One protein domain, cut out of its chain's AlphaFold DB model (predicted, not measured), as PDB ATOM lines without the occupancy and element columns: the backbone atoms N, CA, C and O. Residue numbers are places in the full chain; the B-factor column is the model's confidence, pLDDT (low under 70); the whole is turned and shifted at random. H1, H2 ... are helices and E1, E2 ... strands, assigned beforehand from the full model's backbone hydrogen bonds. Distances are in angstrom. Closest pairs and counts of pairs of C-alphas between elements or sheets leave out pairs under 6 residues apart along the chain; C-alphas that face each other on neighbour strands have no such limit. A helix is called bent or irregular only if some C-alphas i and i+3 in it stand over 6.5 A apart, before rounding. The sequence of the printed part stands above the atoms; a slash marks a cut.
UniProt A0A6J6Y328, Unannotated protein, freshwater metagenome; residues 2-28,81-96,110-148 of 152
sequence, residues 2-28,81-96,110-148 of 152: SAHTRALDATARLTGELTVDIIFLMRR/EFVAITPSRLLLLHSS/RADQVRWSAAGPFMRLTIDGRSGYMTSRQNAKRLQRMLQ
ATOM      1  N   SER A   2     -72.009  11.754 228.176       83.38
ATOM      2  CA  SER A   2     -72.882  10.601 227.904       83.38
ATOM      3  C   SER A   2     -72.274   9.662 226.843       83.38
ATOM      4  O   SER A   2     -71.418  10.070 226.053       83.38
ATOM      5  N   ALA A   3     -72.702   8.393 226.803       81.81
ATOM      6  CA  ALA A   3     -72.295   7.453 225.748       81.81
ATOM      7  C   ALA A   3     -72.704   7.944 224.346       81.81
ATOM      8  O   ALA A   3     -71.968   7.757 223.381       81.81
ATOM      9  N   HIS A   4     -73.838   8.642 224.260       83.69
ATOM     10  CA  HIS A   4     -74.333   9.233 223.027       83.69
ATOM     11  C   HIS A   4     -73.422  10.356 222.510       83.69
ATOM     12  O   HIS A   4     -73.040  10.336 221.345       83.69
ATOM     13  N   THR A   5     -72.994  11.273 223.384       85.62
ATOM     14  CA  THR A   5     -72.064  12.360 223.024       85.62
ATOM     15  C   THR A   5     -70.733  11.804 222.520       85.62
ATOM     16  O   THR A   5     -70.250  12.212 221.473       85.62
ATOM     17  N   ARG A   6     -70.183  10.784 223.198       87.31
ATOM     18  CA  ARG A   6     -68.953  10.111 222.748       87.31
ATOM     19  C   ARG A   6     -69.109   9.473 221.365       87.31
ATOM     20  O   ARG A   6     -68.164   9.486 220.584       87.31
ATOM     21  N   ALA A   7     -70.274   8.903 221.059       87.00
ATOM     22  CA  ALA A   7     -70.538   8.313 219.749       87.00
ATOM     23  C   ALA A   7     -70.649   9.377 218.640       87.00
ATOM     24  O   ALA A   7     -70.166   9.142 217.531       87.00
ATOM     25  N   LEU A   8     -71.231  10.545 218.935       90.12
ATOM     26  CA  LEU A   8     -71.256  11.684 218.012       90.12
ATOM     27  C   LEU A   8     -69.839  12.193 217.722       90.12
ATOM     28  O   LEU A   8     -69.465  12.288 216.557       90.12
ATOM     29  N   ASP A   9     -69.027  12.419 218.758       90.94
ATOM     30  CA  ASP A   9     -67.652  12.916 218.601       90.94
ATOM     31  C   ASP A   9     -66.783  11.962 217.781       90.94
ATOM     32  O   ASP A   9     -66.024  12.379 216.908       90.94
ATOM     33  N   ALA A  10     -66.899  10.660 218.035       88.69
ATOM     34  CA  ALA A  10     -66.153   9.665 217.277       88.69
ATOM     35  C   ALA A  10     -66.611   9.568 215.830       88.69
ATOM     36  O   ALA A  10     -65.786   9.410 214.936       88.69
ATOM     37  N   THR A  11     -67.911   9.712 215.587       89.81
ATOM     38  CA  THR A  11     -68.425   9.771 214.220       89.81
ATOM     39  C   THR A  11     -67.896  11.003 213.505       89.81
ATOM     40  O   THR A  11     -67.395  10.861 212.396       89.81
ATOM     41  N   ALA A  12     -67.894  12.166 214.158       92.31
ATOM     42  CA  ALA A  12     -67.359  13.392 213.579       92.31
ATOM     43  C   ALA A  12     -65.866  13.274 213.243       92.31
ATOM     44  O   ALA A  12     -65.430  13.700 212.176       92.31
ATOM     45  N   ARG A  13     -65.084  12.611 214.106       92.56
ATOM     46  CA  ARG A  13     -63.675  12.284 213.822       92.56
ATOM     47  C   ARG A  13     -63.515  11.327 212.640       92.56
ATOM     48  O   ARG A  13     -62.569  11.475 211.878       92.56
ATOM     49  N   LEU A  14     -64.410  10.348 212.492       91.94
ATOM     50  CA  LEU A  14     -64.370   9.385 211.386       91.94
ATOM     51  C   LEU A  14     -64.768  10.008 210.045       91.94
ATOM     52  O   LEU A  14     -64.253   9.591 209.010       91.94
ATOM     53  N   THR A  15     -65.711  10.952 210.044       89.56
ATOM     54  CA  THR A  15     -66.273  11.538 208.819       89.56
ATOM     55  C   THR A  15     -65.602  12.841 208.406       89.56
ATOM     56  O   THR A  15     -65.699  13.204 207.235       89.56
ATOM     57  N   GLY A  16     -64.949  13.542 209.340       91.31
ATOM     58  CA  GLY A  16     -64.478  14.914 209.143       91.31
ATOM     59  C   GLY A  16     -65.615  15.942 209.102       91.31
ATOM     60  O   GLY A  16     -65.395  17.080 208.703       91.31
ATOM     61  N   GLU A  17     -66.831  15.554 209.496       90.81
ATOM     62  CA  GLU A  17     -68.040  16.379 209.429       90.81
ATOM     63  C   GLU A  17     -68.756  16.409 210.778       90.81
ATOM     64  O   GLU A  17     -68.706  15.450 211.549       90.81
ATOM     65  N   LEU A  18     -69.505  17.481 211.046       90.75
ATOM     66  CA  LEU A  18     -70.397  17.523 212.202       90.75
ATOM     67  C   LEU A  18     -71.399  16.361 212.119       90.75
ATOM     68  O   LEU A  18     -72.089  16.196 211.118       90.75
ATOM     69  N   THR A  19     -71.509  15.549 213.168       89.75
ATOM     70  CA  THR A  19     -72.556  14.521 213.225       89.75
ATOM     71  C   THR A  19     -73.808  15.138 213.827       89.75
ATOM     72  O   THR A  19     -73.797  15.533 214.991       89.75
ATOM     73  N   VAL A  20     -74.879  15.232 213.037       89.62
ATOM     74  CA  VAL A  20     -76.149  15.836 213.474       89.62
ATOM     75  C   VAL A  20     -76.889  14.883 214.406       89.62
ATOM     76  O   VAL A  20     -77.454  15.292 215.418       89.62
ATOM     77  N   ASP A  21     -76.893  13.596 214.061       92.88
ATOM     78  CA  ASP A  21     -77.648  12.588 214.786       92.88
ATOM     79  C   ASP A  21     -77.055  11.173 214.572       92.88
ATOM     80  O   ASP A  21     -76.434  10.889 213.545       92.88
ATOM     81  N   ILE A  22     -77.227  10.280 215.552       94.00
ATOM     82  CA  ILE A  22     -76.797   8.887 215.513       94.00
ATOM     83  C   ILE A  22     -77.753   7.956 216.282       94.00
ATOM     84  O   ILE A  22     -78.162   8.232 217.414       94.00
ATOM     85  N   ILE A  23     -78.068   6.802 215.692       94.88
ATOM     86  CA  ILE A  23     -78.918   5.752 216.269       94.88
ATOM     87  C   ILE A  23     -78.140   4.441 216.328       94.88
ATOM     88  O   ILE A  23     -77.645   3.955 215.314       94.88
ATOM     89  N   PHE A  24     -78.072   3.842 217.518       94.62
ATOM     90  CA  PHE A  24     -77.491   2.515 217.716       94.62
ATOM     91  C   PHE A  24     -78.421   1.417 217.210       94.62
ATOM     92  O   PHE A  24     -79.619   1.416 217.517       94.62
ATOM     93  N   LEU A  25     -77.845   0.462 216.493       94.69
ATOM     94  CA  LEU A  25     -78.499  -0.726 215.979       94.69
ATOM     95  C   LEU A  25     -77.804  -1.981 216.503       94.69
ATOM     96  O   LEU A  25     -76.579  -2.095 216.476       94.69
ATOM     97  N   MET A  26     -78.605  -2.968 216.884       93.75
ATOM     98  CA  MET A  26     -78.154  -4.326 217.168       93.75
ATOM     99  C   MET A  26     -78.761  -5.284 216.150       93.75
ATOM    100  O   MET A  26     -79.950  -5.202 215.858       93.75
ATOM    101  N   ARG A  27     -77.981  -6.235 215.647       93.00
ATOM    102  CA  ARG A  27     -78.465  -7.338 214.815       93.00
ATOM    103  C   ARG A  27     -77.922  -8.656 215.341       93.00
ATOM    104  O   ARG A  27     -76.729  -8.775 215.599       93.00
ATOM    105  N   ARG A  28     -78.776  -9.665 215.486       91.75
ATOM    106  CA  ARG A  28     -78.326 -11.030 215.796       91.75
ATOM    107  C   ARG A  28     -77.884 -11.715 214.508       91.75
ATOM    108  O   ARG A  28     -78.580 -11.641 213.496       91.75
ATOM    109  N   GLU A  81     -74.044  -1.809 215.084       95.31
ATOM    110  CA  GLU A  81     -73.863  -0.813 214.035       95.31
ATOM    111  C   GLU A  81     -74.526   0.490 214.468       95.31
ATOM    112  O   GLU A  81     -75.292   0.529 215.432       95.31
ATOM    113  N   PHE A  82     -74.226   1.571 213.767       95.62
ATOM    114  CA  PHE A  82     -74.922   2.834 213.937       95.62
ATOM    115  C   PHE A  82     -75.409   3.344 212.594       95.62
ATOM    116  O   PHE A  82     -74.703   3.221 211.595       95.62
ATOM    117  N   VAL A  83     -76.587   3.958 212.590       95.44
ATOM    118  CA  VAL A  83     -76.994   4.856 211.508       95.44
ATOM    119  C   VAL A  83     -76.685   6.262 211.974       95.44
ATOM    120  O   VAL A  83     -77.163   6.661 213.034       95.44
ATOM    121  N   ALA A  84     -75.890   6.992 211.206       95.06
ATOM    122  CA  ALA A  84     -75.539   8.371 211.500       95.06
ATOM    123  C   ALA A  84     -75.932   9.275 210.339       95.06
ATOM    124  O   ALA A  84     -75.890   8.864 209.181       95.06
ATOM    125  N   ILE A  85     -76.291  10.507 210.664       94.06
ATOM    126  CA  ILE A  85     -76.548  11.573 209.704       94.06
ATOM    127  C   ILE A  85     -75.495  12.663 209.890       94.06
ATOM    128  O   ILE A  85     -75.191  13.105 211.002       94.06
ATOM    129  N   THR A  86     -74.943  13.081 208.767       92.50
ATOM    130  CA  THR A  86     -74.043  14.228 208.629       92.50
ATOM    131  C   THR A  86     -74.718  15.251 207.710       92.50
ATOM    132  O   THR A  86     -75.703  14.894 207.059       92.50
ATOM    133  N   PRO A  87     -74.229  16.501 207.622       91.00
ATOM    134  CA  PRO A  87     -74.771  17.503 206.711       91.00
ATOM    135  C   PRO A  87     -74.861  17.033 205.258       91.00
ATOM    136  O   PRO A  87     -75.782  17.431 204.556       91.00
ATOM    137  N   SER A  88     -73.931  16.179 204.813       90.38
ATOM    138  CA  SER A  88     -73.849  15.766 203.409       90.38
ATOM    139  C   SER A  88     -74.368  14.355 203.119       90.38
ATOM    140  O   SER A  88     -74.627  14.029 201.961       90.38
ATOM    141  N   ARG A  89     -74.501  13.484 204.132       92.44
ATOM    142  CA  ARG A  89     -74.764  12.050 203.907       92.44
ATOM    143  C   ARG A  89     -75.358  11.314 205.104       92.44
ATOM    144  O   ARG A  89     -75.056  11.596 206.267       92.44
ATOM    145  N   LEU A  90     -76.128  10.275 204.787       94.69
ATOM    146  CA  LEU A  90     -76.550   9.224 205.709       94.69
ATOM    147  C   LEU A  90     -75.536   8.069 205.663       94.69
ATOM    148  O   LEU A  90     -75.117   7.638 204.589       94.69
ATOM    149  N   LEU A  91     -75.127   7.558 206.821       95.62
ATOM    150  CA  LEU A  91     -74.039   6.588 206.951       95.62
ATOM    151  C   LEU A  91     -74.451   5.379 207.786       95.62
ATOM    152  O   LEU A  91     -75.149   5.507 208.792       95.62
ATOM    153  N   LEU A  92     -73.925   4.214 207.411       96.00
ATOM    154  CA  LEU A  92     -73.865   3.031 208.262       96.00
ATOM    155  C   LEU A  92     -72.447   2.907 208.818       96.00
ATOM    156  O   LEU A  92     -71.474   2.848 208.061       96.00
ATOM    157  N   LEU A  93     -72.321   2.832 210.136       95.44
ATOM    158  CA  LEU A  93     -71.045   2.732 210.838       95.44
ATOM    159  C   LEU A  93     -70.965   1.403 211.576       95.44
ATOM    160  O   LEU A  93     -71.956   0.917 212.122       95.44
ATOM    161  N   HIS A  94     -69.773   0.823 211.632       94.06
ATOM    162  CA  HIS A  94     -69.535  -0.325 212.495       94.06
ATOM    163  C   HIS A  94     -69.282   0.143 213.926       94.06
ATOM    164  O   HIS A  94     -68.564   1.124 214.138       94.06
ATOM    165  N   SER A  95     -69.830  -0.584 214.897       92.12
ATOM    166  CA  SER A  95     -69.608  -0.331 216.315       92.12
ATOM    167  C   SER A  95     -68.652  -1.358 216.915       92.12
ATOM    168  O   SER A  95     -68.685  -2.543 216.571       92.12
ATOM    169  N   SER A  96     -67.811  -0.913 217.845       86.25
ATOM    170  CA  SER A  96     -67.071  -1.800 218.736       86.25
ATOM    171  C   SER A  96     -68.045  -2.628 219.566       86.25
ATOM    172  O   SER A  96     -68.947  -2.090 220.210       86.25
ATOM    173  N   ARG A 110     -78.525   5.186 201.291       93.06
ATOM    174  CA  ARG A 110     -79.636   5.952 200.720       93.06
ATOM    175  C   ARG A 110     -80.896   5.761 201.562       93.06
ATOM    176  O   ARG A 110     -81.067   4.714 202.193       93.06
ATOM    177  N   ALA A 111     -81.784   6.752 201.574       91.75
ATOM    178  CA  ALA A 111     -82.998   6.698 202.386       91.75
ATOM    179  C   ALA A 111     -83.925   5.529 201.990       91.75
ATOM    180  O   ALA A 111     -84.469   4.849 202.861       91.75
ATOM    181  N   ASP A 112     -84.028   5.226 200.694       92.12
ATOM    182  CA  ASP A 112     -84.835   4.134 200.129       92.12
ATOM    183  C   ASP A 112     -84.324   2.729 200.499       92.12
ATOM    184  O   ASP A 112     -85.078   1.750 200.468       92.12
ATOM    185  N   GLN A 113     -83.063   2.622 200.926       93.31
ATOM    186  CA  GLN A 113     -82.468   1.369 201.396       93.31
ATOM    187  C   GLN A 113     -82.853   1.026 202.839       93.31
ATOM    188  O   GLN A 113     -82.567  -0.088 203.288       93.31
ATOM    189  N   VAL A 114     -83.476   1.948 203.579       93.88
ATOM    190  CA  VAL A 114     -83.824   1.762 204.991       93.88
ATOM    191  C   VAL A 114     -85.333   1.627 205.140       93.88
ATOM    192  O   VAL A 114     -86.086   2.592 205.054       93.88
ATOM    193  N   ARG A 115     -85.783   0.409 205.441       94.25
ATOM    194  CA  ARG A 115     -87.178   0.125 205.801       94.25
ATOM    195  C   ARG A 115     -87.260  -0.172 207.287       94.25
ATOM    196  O   ARG A 115     -86.389  -0.854 207.827       94.25
ATOM    197  N   TRP A 116     -88.303   0.299 207.956       93.81
ATOM    198  CA  TRP A 116     -88.462   0.091 209.391       93.81
ATOM    199  C   TRP A 116     -89.911  -0.202 209.768       93.81
ATOM    200  O   TRP A 116     -90.846   0.216 209.090       93.81
ATOM    201  N   SER A 117     -90.088  -0.936 210.864       92.81
ATOM    202  CA  SER A 117     -91.381  -1.154 211.506       92.81
ATOM    203  C   SER A 117     -91.227  -1.073 213.022       92.81
ATOM    204  O   SER A 117     -90.300  -1.631 213.614       92.81
ATOM    205  N   ALA A 118     -92.124  -0.340 213.673       87.00
ATOM    206  CA  ALA A 118     -92.140  -0.195 215.123       87.00
ATOM    207  C   ALA A 118     -93.264  -1.059 215.708       87.00
ATOM    208  O   ALA A 118     -94.391  -0.594 215.857       87.00
ATOM    209  N   ALA A 119     -92.954  -2.318 216.024       79.31
ATOM    210  CA  ALA A 119     -93.886  -3.244 216.659       79.31
ATOM    211  C   ALA A 119     -93.406  -3.583 218.079       79.31
ATOM    212  O   ALA A 119     -92.326  -4.142 218.270       79.31
ATOM    213  N   GLY A 120     -94.221  -3.250 219.082       85.44
ATOM    214  CA  GLY A 120     -93.893  -3.481 220.490       85.44
ATOM    215  C   GLY A 120     -92.804  -2.532 221.026       85.44
ATOM    216  O   GLY A 120     -92.766  -1.362 220.630       85.44
ATOM    217  N   PRO A 121     -91.938  -2.986 221.953       89.06
ATOM    218  CA  PRO A 121     -90.922  -2.132 222.580       89.06
ATOM    219  C   PRO A 121     -89.726  -1.821 221.662       89.06
ATOM    220  O   PRO A 121     -88.977  -0.872 221.908       89.06
ATOM    221  N   PHE A 122     -89.554  -2.582 220.579       92.00
ATOM    222  CA  PHE A 122     -88.429  -2.451 219.658       92.00
ATOM    223  C   PHE A 122     -88.883  -1.968 218.281       92.00
ATOM    224  O   PHE A 122     -89.962  -2.300 217.798       92.00
ATOM    225  N   MET A 123     -88.014  -1.214 217.619       94.38
ATOM    226  CA  MET A 123     -88.118  -0.938 216.194       94.38
ATOM    227  C   MET A 123     -87.214  -1.908 215.442       94.38
ATOM    228  O   MET A 123     -86.035  -2.039 215.777       94.38
ATOM    229  N   ARG A 124     -87.767  -2.580 214.431       94.50
ATOM    230  CA  ARG A 124     -87.037  -3.463 213.520       94.50
ATOM    231  C   ARG A 124     -86.706  -2.704 212.246       94.50
ATOM    232  O   ARG A 124     -87.546  -1.968 211.734       94.50
ATOM    233  N   LEU A 125     -85.496  -2.891 211.738       94.69
ATOM    234  CA  LEU A 125     -85.030  -2.283 210.502       94.69
ATOM    235  C   LEU A 125     -84.544  -3.359 209.531       94.69
ATOM    236  O   LEU A 125     -83.981  -4.389 209.916       94.69
ATOM    237  N   THR A 126     -84.751  -3.073 208.255       94.94
ATOM    238  CA  THR A 126     -84.113  -3.743 207.130       94.94
ATOM    239  C   THR A 126     -83.293  -2.697 206.401       94.94
ATOM    240  O   THR A 126     -83.837  -1.678 205.980       94.94
ATOM    241  N   ILE A 127     -81.990  -2.934 206.287       94.12
ATOM    242  CA  ILE A 127     -81.053  -2.018 205.636       94.12
ATOM    243  C   ILE A 127     -80.450  -2.764 204.458       94.12
ATOM    244  O   ILE A 127     -79.735  -3.745 204.666       94.12
ATOM    245  N   ASP A 128     -80.748  -2.304 203.242       90.69
ATOM    246  CA  ASP A 128     -80.227  -2.872 201.992       90.69
ATOM    247  C   ASP A 128     -80.461  -4.390 201.899       90.69
ATOM    248  O   ASP A 128     -79.541  -5.206 201.854       90.69
ATOM    249  N   GLY A 129     -81.727  -4.784 202.048       88.94
ATOM    250  CA  GLY A 129     -82.154  -6.187 202.043       88.94
ATOM    251  C   GLY A 129     -81.755  -7.001 203.280       88.94
ATOM    252  O   GLY A 129     -82.295  -8.087 203.491       88.94
ATOM    253  N   ARG A 130     -80.868  -6.500 204.153       90.62
ATOM    254  CA  ARG A 130     -80.480  -7.197 205.389       90.62
ATOM    255  C   ARG A 130     -81.439  -6.855 206.520       90.62
ATOM    256  O   ARG A 130     -81.447  -5.734 207.025       90.62
ATOM    257  N   SER A 131     -82.226  -7.839 206.934       90.19
ATOM    258  CA  SER A 131     -83.170  -7.732 208.045       90.19
ATOM    259  C   SER A 131     -82.522  -8.064 209.398       90.19
ATOM    260  O   SER A 131     -81.369  -8.499 209.484       90.19
ATOM    261  N   GLY A 132     -83.280  -7.841 210.475       88.81
ATOM    262  CA  GLY A 132     -82.902  -8.232 211.836       88.81
ATOM    263  C   GLY A 132     -82.168  -7.156 212.633       88.81
ATOM    264  O   GLY A 132     -81.765  -7.422 213.764       88.81
ATOM    265  N   TYR A 133     -82.005  -5.953 212.079       94.31
ATOM    266  CA  TYR A 133     -81.551  -4.800 212.846       94.31
ATOM    267  C   TYR A 133     -82.648  -4.357 213.810       94.31
ATOM    268  O   TYR A 133     -83.826  -4.323 213.459       94.31
ATOM    269  N   MET A 134     -82.261  -4.016 215.029       94.12
ATOM    270  CA  MET A 134     -83.160  -3.649 216.108       94.12
ATOM    271  C   MET A 134     -82.618  -2.442 216.863       94.12
ATOM    272  O   MET A 134     -81.414  -2.307 217.079       94.12
ATOM    273  N   THR A 135     -83.526  -1.576 217.292       94.50
ATOM    274  CA  THR A 135     -83.242  -0.459 218.195       94.50
ATOM    275  C   THR A 135     -84.467  -0.168 219.064       94.50
ATOM    276  O   THR A 135     -85.515  -0.797 218.907       94.50
ATOM    277  N   SER A 136     -84.354   0.778 219.993       92.94
ATOM    278  CA  SER A 136     -85.497   1.231 220.793       92.94
ATOM    279  C   SER A 136     -86.567   1.871 219.906       92.94
ATOM    280  O   SER A 136     -86.251   2.681 219.030       92.94
ATOM    281  N   ARG A 137     -87.849   1.582 220.168       93.31
ATOM    282  CA  ARG A 137     -88.979   2.237 219.479       93.31
ATOM    283  C   ARG A 137     -88.952   3.765 219.600       93.31
ATOM    284  O   ARG A 137     -89.437   4.454 218.707       93.31
ATOM    285  N   GLN A 138     -88.355   4.305 220.661       92.50
ATOM    286  CA  GLN A 138     -88.218   5.754 220.860       92.50
ATOM    287  C   GLN A 138     -87.430   6.434 219.725       92.50
ATOM    288  O   GLN A 138     -87.643   7.611 219.441       92.50
ATOM    289  N   ASN A 139     -86.589   5.681 219.011       93.94
ATOM    290  CA  ASN A 139     -85.826   6.182 217.874       93.94
ATOM    291  C   ASN A 139     -86.644   6.283 216.574       93.94
ATOM    292  O   ASN A 139     -86.104   6.759 215.582       93.94
ATOM    293  N   ALA A 140     -87.921   5.882 216.539       92.69
ATOM    294  CA  ALA A 140     -88.719   5.871 215.306       92.69
ATOM    295  C   ALA A 140     -88.872   7.265 214.674       92.69
ATOM    296  O   ALA A 140     -88.510   7.463 213.517       92.69
ATOM    297  N   LYS A 141     -89.317   8.264 215.452       92.56
ATOM    298  CA  LYS A 141     -89.425   9.659 214.973       92.56
ATOM    299  C   LYS A 141     -88.065  10.232 214.565       92.56
ATOM    300  O   LYS A 141     -87.965  11.025 213.635       92.56
ATOM    301  N   ARG A 142     -87.008   9.833 215.276       93.25
ATOM    302  CA  ARG A 142     -85.627  10.253 215.018       93.25
ATOM    303  C   ARG A 142     -85.144   9.722 213.670       93.25
ATOM    304  O   ARG A 142     -84.734  10.510 212.828       93.25
ATOM    305  N   LEU A 143     -85.318   8.422 213.436       93.94
ATOM    306  CA  LEU A 143     -84.994   7.766 212.174       93.94
ATOM    307  C   LEU A 143     -85.796   8.360 211.014       93.94
ATOM    308  O   LEU A 143     -85.219   8.657 209.978       93.94
ATOM    309  N   GLN A 144     -87.100   8.583 211.192       93.88
ATOM    310  CA  GLN A 144     -87.937   9.184 210.153       93.88
ATOM    311  C   GLN A 144     -87.396  10.547 209.701       93.88
ATOM    312  O   GLN A 144     -87.258  10.766 208.501       93.88
ATOM    313  N   ARG A 145     -87.020  11.426 210.641       93.12
ATOM    314  CA  ARG A 145     -86.404  12.725 210.316       93.12
ATOM    315  C   ARG A 145     -85.072  12.570 209.582       93.12
ATOM    316  O   ARG A 145     -84.835  13.274 208.608       93.12
ATOM    317  N   MET A 146     -84.229  11.631 210.019       93.50
ATOM    318  CA  MET A 146     -82.950  11.347 209.354       93.50
ATOM    319  C   MET A 146     -83.145  10.900 207.900       93.50
ATOM    320  O   MET A 146     -82.389  11.315 207.032       93.50
ATOM    321  N   LEU A 147     -84.156  10.069 207.631       92.88
ATOM    322  CA  LEU A 147     -84.450   9.583 206.281       92.88
ATOM    323  C   LEU A 147     -85.085  10.665 205.402       92.88
ATOM    324  O   LEU A 147     -84.731  10.771 204.235       92.88
ATOM    325  N   GLN A 148     -85.977  11.491 205.957       92.75
ATOM    326  CA  GLN A 148     -86.607  12.602 205.231       92.75
ATOM    327  C   GLN A 148     -85.594  13.651 204.763       92.75
ATOM    328  O   GLN A 148     -85.746  14.182 203.671       92.75
TER     329      GLN A 148
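Overview. This is residues 2 to 28, 81 to 96 and 110 to 148 of the 152 residues of the protein "Unannotated protein" of freshwater metagenome (UniProt A0A6J6Y328). A strongly twisted sheet of six strands curls partly round H2 on one face, while H1 crosses the other face over E3, E2 and E1. This gives three layers, with helices on both faces of a sheet. The 82 printed residues hold H1 E1 E2 E3 E4 E5 E6 H2 in that order; the sheet runs E3 E2 E1 E6 E5 E4, all antiparallel, and the class is mixed, helices and strands. The whole is compact, with a radius of gyration of the C-alphas of 12.2 A, and spans 34 by 27 by 22 A.

Arrangement. H1, residues 3 to 15, is on the sheet at a height of 9.0 A. Its closest C-alpha pair with E1, residues 21 to 28, is Leu 8 and Ile 22, 6.7 A; on the local plane it runs across E1 at 81 degrees. E1 pairs with E2, residues 81 to 85, over 21 to 25; N 83 and O 23 are 2.9 A apart. E2 and E3, residues 90 to 95, form a hairpin, with N 93 and O 82 at 2.8 A. E4, residues 114 to 119, E5, residues 122 to 127, and E6, residues 130 to 136, are a meander, each strand the antiparallel neighbour of the one before; N 124 and O 117 are 2.8 A apart, as are N 125 and O 133. E6 pairs with E1 over 26 to 27, with N 134 and O 26 at 2.7 A. H2, residues 137 to 148, is on the opposite face from H1, and the two are apart; its closest C-alpha pair with E2 is Met 146 and Ile 85, 6.4 A. Every O i to N i+4 pair is within hydrogen-bond range in H1, 6 of 8 in H2.

Along the chain. H1, 18.4 A long, begins at C-alpha 3 (-72.295, 7.453, 225.748). E1 measures 23.6 A and E6 18.3 A. H2, 17.8 A and irregular, with C-alphas 138 and 141 7.2 A apart, ends at C-alpha 148 (-86.607, 12.602, 205.231).

Size, cuts and confidence. The C-alphas farthest apart, Gly 16 and Gly 120, are 36.5 A apart. Residues 29 to 80 and 97 to 109 are not printed; the C-alpha gaps are 11.3 A and 23.3 A. The links printed whole are tight. No printed residue is under 70 in pLDDT.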